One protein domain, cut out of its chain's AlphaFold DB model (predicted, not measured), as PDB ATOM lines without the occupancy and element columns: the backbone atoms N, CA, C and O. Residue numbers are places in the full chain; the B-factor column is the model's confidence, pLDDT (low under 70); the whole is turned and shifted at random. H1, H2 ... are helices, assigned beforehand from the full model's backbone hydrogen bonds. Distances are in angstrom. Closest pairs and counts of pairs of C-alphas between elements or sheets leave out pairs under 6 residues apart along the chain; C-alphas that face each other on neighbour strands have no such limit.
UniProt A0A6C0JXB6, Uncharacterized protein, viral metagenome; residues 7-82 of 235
ATOM      1  N   TYR A   7     227.835 277.532 151.905       87.62
ATOM      2  CA  TYR A   7     228.931 276.569 152.000       87.62
ATOM      3  C   TYR A   7     229.253 275.911 150.651       87.62
ATOM      4  O   TYR A   7     230.422 275.797 150.290       87.62
ATOM      5  N   ILE A   8     228.220 275.558 149.878       89.00
ATOM      6  CA  ILE A   8     228.356 274.911 148.564       89.00
ATOM      7  C   ILE A   8     228.504 275.903 147.403       89.00
ATOM      8  O   ILE A   8     228.537 275.480 146.248       89.00
ATOM      9  N   THR A   9     228.595 277.209 147.656       90.38
ATOM     10  CA  THR A   9     228.876 278.170 146.580       90.38
ATOM     11  C   THR A   9     230.216 277.853 145.920       90.38
ATOM     12  O   THR A   9     231.177 277.460 146.584       90.38
ATOM     13  N   VAL A  10     230.297 278.059 144.602       91.19
ATOM     14  CA  VAL A  10     231.535 277.845 143.834       91.19
ATOM     15  C   VAL A  10     232.681 278.680 144.408       91.19
ATOM     16  O   VAL A  10     233.802 278.194 144.520       91.19
ATOM     17  N   GLU A  11     232.395 279.910 144.832       92.75
ATOM     18  CA  GLU A  11     233.372 280.808 145.445       92.75
ATOM     19  C   GLU A  11     233.943 280.242 146.754       92.75
ATOM     20  O   GLU A  11     235.164 280.134 146.893       92.75
ATOM     21  N   ASN A  12     233.083 279.803 147.681       92.75
ATOM     22  CA  ASN A  12     233.522 279.234 148.954       92.75
ATOM     23  C   ASN A  12     234.302 277.927 148.761       92.75
ATOM     24  O   ASN A  12     235.361 277.736 149.357       92.75
ATOM     25  N   GLN A  13     233.825 277.040 147.886       93.94
ATOM     26  CA  GLN A  13     234.531 275.795 147.582       93.94
ATOM     27  C   GLN A  13     235.890 276.057 146.920       93.94
ATOM     28  O   GLN A  13     236.878 275.416 147.272       93.94
ATOM     29  N   THR A  14     235.973 277.053 146.033       94.94
ATOM     30  CA  THR A  14     237.241 277.483 145.423       94.94
ATOM     31  C   THR A  14     238.209 278.015 146.477       94.94
ATOM     32  O   THR A  14     239.403 277.719 146.421       94.94
ATOM     33  N   LEU A  15     237.719 278.780 147.456       95.38
ATOM     34  CA  LEU A  15     238.525 279.246 148.583       95.38
ATOM     35  C   LEU A  15     239.063 278.071 149.410       95.38
ATOM     36  O   LEU A  15     240.262 278.027 149.692       95.38
ATOM     37  N   LEU A  16     238.202 277.120 149.780       95.44
ATOM     38  CA  LEU A  16     238.590 275.934 150.549       95.44
ATOM     39  C   LEU A  16     239.642 275.108 149.800       95.44
ATOM     40  O   LEU A  16     240.681 274.775 150.368       95.44
ATOM     41  N   TRP A  17     239.416 274.865 148.509       95.56
ATOM     42  CA  TRP A  17     240.343 274.153 147.635       95.56
ATOM     43  C   TRP A  17     241.709 274.848 147.555       95.56
ATOM     44  O   TRP A  17     242.738 274.240 147.840       95.56
ATOM     45  N   LYS A  18     241.737 276.157 147.276       94.19
ATOM     46  CA  LYS A  18     242.987 276.940 147.253       94.19
ATOM     47  C   LYS A  18     243.704 276.938 148.601       94.19
ATOM     48  O   LYS A  18     244.931 276.973 148.647       94.19
ATOM     49  N   THR A  19     242.950 276.924 149.699       94.25
ATOM     50  CA  THR A  19     243.512 276.914 151.052       94.25
ATOM     51  C   THR A  19     244.195 275.583 151.344       94.25
ATOM     52  O   THR A  19     245.343 275.583 151.785       94.25
ATOM     53  N   ILE A  20     243.541 274.452 151.054       92.81
ATOM     54  CA  ILE A  20     244.134 273.135 151.311       92.81
ATOM     55  C   ILE A  20     245.315 272.844 150.380       92.81
ATOM     56  O   ILE A  20     246.302 272.267 150.825       92.81
ATOM     57  N   GLN A  21     245.285 273.338 149.137       90.69
ATOM     58  CA  GLN A  21     246.398 273.209 148.190       90.69
ATOM     59  C   GLN A  21     247.706 273.843 148.677       90.69
ATOM     60  O   GLN A  21     248.781 273.412 148.274       90.69
ATOM     61  N   ARG A  22     247.630 274.854 149.549       88.69
ATOM     62  CA  ARG A  22     248.806 275.496 150.158       88.69
ATOM     63  C   ARG A  22     249.339 274.741 151.375       88.69
ATOM     64  O   ARG A  22     250.390 275.103 151.896       88.69
ATOM     65  N   SER A  23     248.623 273.727 151.860       86.50
ATOM     66  CA  SER A  23     249.056 272.940 153.011       86.50
ATOM     67  C   SER A  23     250.260 272.066 152.636       86.50
ATOM     68  O   SER A  23     250.173 271.319 151.658       86.50
ATOM     69  N   PRO A  24     251.350 272.056 153.430       84.00
ATOM     70  CA  PRO A  24     252.497 271.176 153.189       84.00
ATOM     71  C   PRO A  24     252.100 269.699 153.104       84.00
ATOM     72  O   PRO A  24     252.646 268.948 152.309       84.00
ATOM     73  N   GLN A  25     251.084 269.309 153.879       80.69
ATOM     74  CA  GLN A  25     250.533 267.952 153.933       80.69
ATOM     75  C   GLN A  25     249.796 267.544 152.651       80.69
ATOM     76  O   GLN A  25     249.518 266.369 152.448       80.69
ATOM     77  N   PHE A  26     249.424 268.512 151.812       80.69
ATOM     78  CA  PHE A  26     248.779 268.281 150.521       80.69
ATOM     79  C   PHE A  26     249.792 268.340 149.371       80.69
ATOM     80  O   PHE A  26     249.698 267.564 148.424       80.69
ATOM     81  N   VAL A  27     250.781 269.239 149.464       80.44
ATOM     82  CA  VAL A  27     251.850 269.393 148.463       80.44
ATOM     83  C   VAL A  27     252.828 268.222 148.510       80.44
ATOM     84  O   VAL A  27     253.121 267.634 147.473       80.44
ATOM     85  N   ASN A  28     253.282 267.856 149.708       77.19
ATOM     86  CA  ASN A  28     254.291 266.815 149.909       77.19
ATOM     87  C   ASN A  28     253.688 265.407 149.941       77.19
ATOM     88  O   ASN A  28     254.423 264.435 150.086       77.19
ATOM     89  N   ASN A  29     252.362 265.291 149.823       67.69
ATOM     90  CA  ASN A  29     251.694 264.004 149.856       67.69
ATOM     91  C   ASN A  29     252.101 263.176 148.633       67.69
ATOM     92  O   ASN A  29     251.738 263.504 147.500       67.69
ATOM     93  N   THR A  30     252.853 262.106 148.880       63.62
ATOM     94  CA  THR A  30     253.305 261.144 147.870       63.62
ATOM     95  C   THR A  30     252.224 260.132 147.498       63.62
ATOM     96  O   THR A  30     252.387 259.393 146.527       63.62
ATOM     97  N   VAL A  31     251.106 260.097 148.231       68.19
ATOM     98  CA  VAL A  31     250.014 259.155 147.991       68.19
ATOM     99  C   VAL A  31     249.205 259.598 146.772       68.19
ATOM    100  O   VAL A  31     248.718 260.729 146.688       68.19
ATOM    101  N   SER A  32     249.022 258.673 145.829       71.19
ATOM    102  CA  SER A  32     248.235 258.833 144.602       71.19
ATOM    103  C   SER A  32     246.723 258.822 144.867       71.19
ATOM    104  O   SER A  32     245.969 258.037 144.296       71.19
ATOM    105  N   ILE A  33     246.248 259.701 145.749       81.00
ATOM    106  CA  ILE A  33     244.812 259.926 145.923       81.00
ATOM    107  C   ILE A  33     244.267 260.784 144.780       81.00
ATOM    108  O   ILE A  33     244.899 261.750 144.347       81.00
ATOM    109  N   ASN A  34     243.052 260.472 144.325       88.44
ATOM    110  CA  ASN A  34     242.286 261.398 143.499       88.44
ATOM    111  C   ASN A  34     241.841 262.572 144.386       88.44
ATOM    112  O   ASN A  34     240.915 262.447 145.192       88.44
ATOM    113  N   ARG A  35     242.560 263.692 144.282       87.38
ATOM    114  CA  ARG A  35     242.438 264.843 145.185       87.38
ATOM    115  C   ARG A  35     241.076 265.519 145.056       87.38
ATOM    116  O   ARG A  35     240.517 265.962 146.054       87.38
ATOM    117  N   GLU A  36     240.520 265.560 143.852       90.81
ATOM    118  CA  GLU A  36     239.225 266.164 143.549       90.81
ATOM    119  C   GLU A  36     238.074 265.333 144.127       90.81
ATOM    120  O   GLU A  36     237.161 265.881 144.751       90.81
ATOM    121  N   GLN A  37     238.124 264.007 143.965       91.38
ATOM    122  CA  GLN A  37     237.138 263.095 144.552       91.38
ATOM    123  C   GLN A  37     237.217 263.088 146.078       91.38
ATOM    124  O   GLN A  37     236.182 263.127 146.742       91.38
ATOM    125  N   TRP A  38     238.431 263.085 146.630       93.19
ATOM    126  CA  TRP A  38     238.667 263.198 148.066       93.19
ATOM    127  C   TRP A  38     238.112 264.506 148.635       93.19
ATOM    128  O   TRP A  38     237.370 264.505 149.611       93.19
ATOM    129  N   PHE A  39     238.396 265.637 147.996       94.31
ATOM    130  CA  PHE A  39     237.850 266.916 148.435       94.31
ATOM    131  C   PHE A  39     236.320 266.924 148.366       94.31
ATOM    132  O   PHE A  39     235.656 267.304 149.328       94.31
ATOM    133  N   SER A  40     235.756 266.440 147.257       92.81
ATOM    134  CA  SER A  40     234.306 266.375 147.060       92.81
ATOM    135  C   SER A  40     233.612 265.495 148.104       92.81
ATOM    136  O   SER A  40     232.517 265.837 148.553       92.81
ATOM    137  N   SER A  41     234.232 264.386 148.526       94.81
ATOM    138  CA  SER A  41     233.663 263.513 149.560       94.81
ATOM    139  C   SER A  41     233.618 264.203 150.925       94.81
ATOM    140  O   SER A  41     232.593 264.130 151.605       94.81
ATOM    141  N   ILE A  42     234.664 264.953 151.285       94.31
ATOM    142  CA  ILE A  42     234.703 265.724 152.532       94.31
ATOM    143  C   ILE A  42     233.666 266.850 152.505       94.31
ATOM    144  O   ILE A  42     232.907 267.004 153.462       94.31
ATOM    145  N   ILE A  43     233.579 267.613 151.409       94.25
ATOM    146  CA  ILE A  43     232.568 268.673 151.271       94.25
ATOM    147  C   ILE A  43     231.159 268.095 151.407       94.25
ATOM    148  O   ILE A  43     230.336 268.658 152.131       94.25
ATOM    149  N   LYS A  44     230.883 266.951 150.769       92.00
ATOM    150  CA  LYS A  44     229.596 266.259 150.891       92.00
ATOM    151  C   LYS A  44     229.298 265.872 152.342       92.00
ATOM    152  O   LYS A  44     228.216 266.180 152.829       92.00
ATOM    153  N   GLN A  45     230.261 265.273 153.044       92.88
ATOM    154  CA  GLN A  45     230.108 264.902 154.453       92.88
ATOM    155  C   GLN A  45     229.782 266.118 155.327       92.88
ATOM    156  O   GLN A  45     228.874 266.068 156.154       92.88
ATOM    157  N   PHE A  46     230.507 267.224 155.167       91.44
ATOM    158  CA  PHE A  46     230.245 268.433 155.948       91.44
ATOM    159  C   PHE A  46     228.894 269.056 155.597       91.44
ATOM    160  O   PHE A  46     228.185 269.485 156.502       91.44
ATOM    161  N   TYR A  47     228.506 269.043 154.320       90.06
ATOM    162  CA  TYR A  47     227.217 269.552 153.861       90.06
ATOM    163  C   TYR A  47     226.027 268.766 154.428       90.06
ATOM    164  O   TYR A  47     225.074 269.373 154.913       90.06
ATOM    165  N   GLU A  48     226.096 267.433 154.441       88.31
ATOM    166  CA  GLU A  48     225.054 266.569 155.023       88.31
ATOM    167  C   GLU A  48     224.850 266.821 156.528       88.31
ATOM    168  O   GLU A  48     223.758 266.618 157.057       88.31
ATOM    169  N   ASN A  49     225.880 267.321 157.214       85.56
ATOM    170  CA  ASN A  49     225.822 267.670 158.631       85.56
ATOM    171  C   ASN A  49     225.247 269.074 158.908       85.56
ATOM    172  O   ASN A  49     225.022 269.423 160.072       85.56
ATOM    173  N   ILE A  50     224.981 269.888 157.879       85.19
ATOM    174  CA  ILE A  50     224.408 271.230 158.046       85.19
ATOM    175  C   ILE A  50     222.909 271.102 158.336       85.19
ATOM    176  O   ILE A  50     222.082 270.938 157.444       85.19
ATOM    177  N   LYS A  51     222.543 271.222 159.615       73.56
ATOM    178  CA  LYS A  51     221.146 271.110 160.078       73.56
ATOM    179  C   LYS A  51     220.302 272.359 159.804       73.56
ATOM    180  O   LYS A  51     219.077 272.276 159.783       73.56
ATOM    181  N   SER A  52     220.944 273.511 159.612       66.56
ATOM    182  CA  SER A  52     220.273 274.813 159.540       66.56
ATOM    183  C   SER A  52     220.291 275.386 158.116       66.56
ATOM    184  O   SER A  52     221.360 275.726 157.613       66.56
ATOM    185  N   PRO A  53     219.117 275.605 157.484       65.88
ATOM    186  CA  PRO A  53     218.984 276.202 156.148       65.88
ATOM    187  C   PRO A  53     219.476 277.650 156.037       65.88
ATOM    188  O   PRO A  53     219.543 278.202 154.935       65.88
ATOM    189  N   LYS A  54     219.744 278.306 157.171       68.44
ATOM    190  CA  LYS A  54     220.327 279.639 157.218       68.44
ATOM    191  C   LYS A  54     221.512 279.651 158.167       68.44
ATOM    192  O   LYS A  54     221.315 279.591 159.372       68.44
ATOM    193  N   MET A  55     222.710 279.712 157.597       74.25
ATOM    194  CA  MET A  55     223.958 279.800 158.340       74.25
ATOM    195  C   MET A  55     224.481 281.239 158.288       74.25
ATOM    196  O   MET A  55     224.561 281.841 157.212       74.25
ATOM    197  N   SER A  56     224.805 281.796 159.452       84.25
ATOM    198  CA  SER A  56     225.461 283.093 159.605       84.25
ATOM    199  C   SER A  56     226.854 283.080 158.973       84.25
ATOM    200  O   SER A  56     227.500 282.039 158.872       84.25
ATOM    201  N   MET A  57     227.366 284.254 158.602       83.94
ATOM    202  CA  MET A  57     228.738 284.396 158.103       83.94
ATOM    203  C   MET A  57     229.777 283.904 159.123       83.94
ATOM    204  O   MET A  57     230.789 283.310 158.753       83.94
ATOM    205  N   ALA A  58     229.513 284.106 160.418       87.44
ATOM    206  CA  ALA A  58     230.375 283.608 161.488       87.44
ATOM    207  C   ALA A  58     230.378 282.073 161.540       87.44
ATOM    208  O   ALA A  58     231.437 281.456 161.628       87.44
ATOM    209  N   GLU A  59     229.203 281.457 161.420       87.56
ATOM    210  CA  GLU A  59     229.051 280.002 161.399       87.56
ATOM    211  C   GLU A  59     229.677 279.390 160.137       87.56
ATOM    212  O   GLU A  59     230.357 278.374 160.235       87.56
ATOM    213  N   LEU A  60     229.553 280.050 158.977       89.38
ATOM    214  CA  LEU A  60     230.223 279.643 157.737       89.38
ATOM    215  C   LEU A  60     231.738 279.643 157.888       89.38
ATOM    216  O   LEU A  60     232.400 278.686 157.491       89.38
ATOM    217  N   LYS A  61     232.295 280.694 158.495       90.94
ATOM    218  CA  LYS A  61     233.730 280.768 158.764       90.94
ATOM    219  C   LYS A  61     234.175 279.640 159.694       90.94
ATOM    220  O   LYS A  61     235.183 278.997 159.411       90.94
ATOM    221  N   THR A  62     233.422 279.376 160.761       92.31
ATOM    222  CA  THR A  62     233.691 278.257 161.675       92.31
ATOM    223  C   THR A  62     233.637 276.918 160.942       92.31
ATOM    224  O   THR A  62     234.557 276.114 161.078       92.31
ATOM    225  N   LEU A  63     232.625 276.697 160.100       92.19
ATOM    226  CA  LEU A  63     232.483 275.466 159.327       92.19
ATOM    227  C   LEU A  63     233.636 275.283 158.331       92.19
ATOM    228  O   LEU A  63     234.191 274.192 158.218       92.19
ATOM    229  N   ASN A  64     234.051 276.355 157.655       93.81
ATOM    230  CA  ASN A  64     235.206 276.346 156.760       93.81
ATOM    231  C   ASN A  64     236.496 275.988 157.512       93.81
ATOM    232  O   ASN A  64     237.270 275.156 157.044       93.81
ATOM    233  N   GLN A  65     236.716 276.568 158.696       94.69
ATOM    234  CA  GLN A  65     237.873 276.240 159.535       94.69
ATOM    235  C   GLN A  65     237.865 274.770 159.962       94.69
ATOM    236  O   GLN A  65     238.889 274.099 159.853       94.69
ATOM    237  N   GLN A  66     236.712 274.256 160.395       94.94
ATOM    238  CA  GLN A  66     236.546 272.850 160.766       94.94
ATOM    239  C   GLN A  66     236.789 271.916 159.579       94.94
ATOM    240  O   GLN A  66     237.475 270.907 159.727       94.94
ATOM    241  N   THR A  67     236.289 272.282 158.397       95.56
ATOM    242  CA  THR A  67     236.496 271.533 157.151       95.56
ATOM    243  C   THR A  67     237.986 271.426 156.829       95.56
ATOM    244  O   THR A  67     238.496 270.329 156.618       95.56
ATOM    245  N   ILE A  68     238.712 272.550 156.841       95.62
ATOM    246  CA  ILE A  68     240.153 272.568 156.551       95.62
ATOM    247  C   ILE A  68     240.943 271.803 157.618       95.62
ATOM    248  O   ILE A  68     241.839 271.032 157.277       95.62
ATOM    249  N   ALA A  69     240.609 271.969 158.901       95.31
ATOM    250  CA  ALA A  69     241.259 271.231 159.983       95.31
ATOM    251  C   ALA A  69     241.084 269.713 159.817       95.31
ATOM    252  O   ALA A  69     242.050 268.962 159.962       95.31
ATOM    253  N   TYR A  70     239.877 269.276 159.446       96.19
ATOM    254  CA  TYR A  70     239.597 267.882 159.127       96.19
ATOM    255  C   TYR A  70     240.414 267.408 157.923       96.19
ATOM    256  O   TYR A  70     241.115 266.410 158.039       96.19
ATOM    257  N   MET A  71     240.405 268.151 156.811       94.06
ATOM    258  CA  MET A  71     241.181 267.834 155.604       94.06
ATOM    259  C   MET A  71     242.671 267.630 155.909       94.06
ATOM    260  O   MET A  71     243.267 266.655 155.469       94.06
ATOM    261  N   VAL A  72     243.279 268.516 156.703       92.06
ATOM    262  CA  VAL A  72     244.695 268.394 157.084       92.06
ATOM    263  C   VAL A  72     244.945 267.158 157.952       92.06
ATOM    264  O   VAL A  72     245.943 266.465 157.752       92.06
ATOM    265  N   GLY A  73     244.064 266.870 158.911       91.75
ATOM    266  CA  GLY A  73     244.164 265.662 159.735       91.75
ATOM    267  C   GLY A  73     243.979 264.376 158.925       91.75
ATOM    268  O   GLY A  73     244.669 263.387 159.163       91.75
ATOM    269  N   ASP A  74     243.087 264.407 157.940       91.81
ATOM    270  CA  ASP A  74     242.816 263.296 157.035       91.81
ATOM    271  C   ASP A  74     244.032 262.969 156.160       91.81
ATOM    272  O   ASP A  74     244.452 261.817 156.103       91.81
ATOM    273  N   LEU A  75     244.675 263.992 155.584       89.50
ATOM    274  CA  LEU A  75     245.906 263.841 154.798       89.50
ATOM    275  C   LEU A  75     247.045 263.229 155.618       89.50
ATOM    276  O   LEU A  75     247.701 262.305 155.144       89.50
ATOM    277  N   LYS A  76     247.234 263.690 156.863       87.44
ATOM    278  CA  LYS A  76     248.220 263.115 157.795       87.44
ATOM    279  C   LYS A  76     247.956 261.636 158.063       87.44
ATOM    280  O   LYS A  76     248.883 260.833 158.131       87.44
ATOM    281  N   ARG A  77     246.682 261.265 158.214       88.50
ATOM    282  CA  ARG A  77     246.282 259.871 158.417       88.50
ATOM    283  C   ARG A  77     246.577 259.033 157.175       88.50
ATOM    284  O   ARG A  77     247.157 257.961 157.306       88.50
ATOM    285  N   ILE A  78     246.226 259.524 155.989       85.31
ATOM    286  CA  ILE A  78     246.494 258.840 154.715       85.31
ATOM    287  C   ILE A  78     247.996 258.607 154.526       85.31
ATOM    288  O   ILE A  78     248.398 257.491 154.207       85.31
ATOM    289  N   GLU A  79     248.821 259.625 154.782       81.12
ATOM    290  CA  GLU A  79     250.280 259.506 154.720       81.12
ATOM    291  C   GLU A  79     250.782 258.424 155.685       81.12
ATOM    292  O   GLU A  79     251.503 257.520 155.271       81.12
ATOM    293  N   SER A  80     250.313 258.431 156.938       79.88
ATOM    294  CA  SER A  80     250.714 257.432 157.937       79.88
ATOM    295  C   SER A  80     250.341 255.986 157.576       79.88
ATOM    296  O   SER A  80     251.047 255.063 157.971       79.88
ATOM    297  N   MET A  81     249.271 255.766 156.801       74.00
ATOM    298  CA  MET A  81     248.867 254.424 156.357       74.00
ATOM    299  C   MET A  81     249.744 253.874 155.222       74.00
ATOM    300  O   MET A  81     249.755 252.665 155.004       74.00
ATOM    301  N   HIS A  82     250.471 254.729 154.495       65.94
ATOM    302  CA  HIS A  82     251.260 254.329 153.327       65.94
ATOM    303  C   HIS A  82     252.727 253.975 153.649       65.94
ATOM    304  O   HIS A  82     253.399 253.366 152.823       65.94
TER     305      HIS A  82
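Overview. This is residues 7 to 82 of the 235 residues of an uncharacterized protein of viral metagenome (UniProt A0A6C0JXB6). One long helix, H4, runs nearly the whole length of the domain, and two shorter helices, H1 and H3, pack on the same side of it, each slanting across it, with the three centres at the corners of a triangle. The very short H2 packs on H4 farther along, toward its last residues. The printed part has 76 residues, with four named helices in the order H1, H2, H3, H4 and no named strand, and its class is all helix. It is compact, with a radius of gyration of the C-alphas of 12.8 A, and only just elongated, spanning 40 by 20 by 18 A.

Arrangement. The hub is H4, residues 57 to 82, which touches three other helices. H1, residues 10 to 21, touches residues 64 to 72 of H4 with its residues 16 to 20 alone, and the closest C-alphas, of Ile 20 and Ile 68, are 6.6 A apart. Their lines stand at a steep tilt of 39 degrees, the same way. H3, residues 35 to 48, touches H4 at residues 67 to 71 of H4 alone, with the closest C-alphas, of Phe 46 and Thr 67, 7.1 A apart. These two run opposite ways at a steep tilt of 46 degrees. H2, residues 24 to 27, touches residues 72 to 76 of H4, closest at the C-alphas of Gln 25 and Leu 75, 6.2 A. H1 and H3 are close but not clearly touching, with the C-alphas of Trp 17 and Phe 39 closest at 7.7 A. H2 and H3 are apart. In H1, H3 and H4 every O i to N i+4 pair is within hydrogen-bond range; H2 is too short for such a pair.

Along the chain. H4 measures 37.9 A from C-alpha 57 to C-alpha 82, which is at (251.260, 254.329, 153.327). H3 measures 20.0 A, H1 16.2 A from C-alpha 10 at (231.535, 277.845, 143.834), and H2 5.1 A.

Size, cuts and confidence. The C-alphas farthest apart, of Lys 54 and His 82, are 40.2 A apart. The printed part has no cut, the link from H1 to H2 is tight, and the other two are short. The model's pLDDT is under 70 at residues 29 to 31, 52 to 54 and 82.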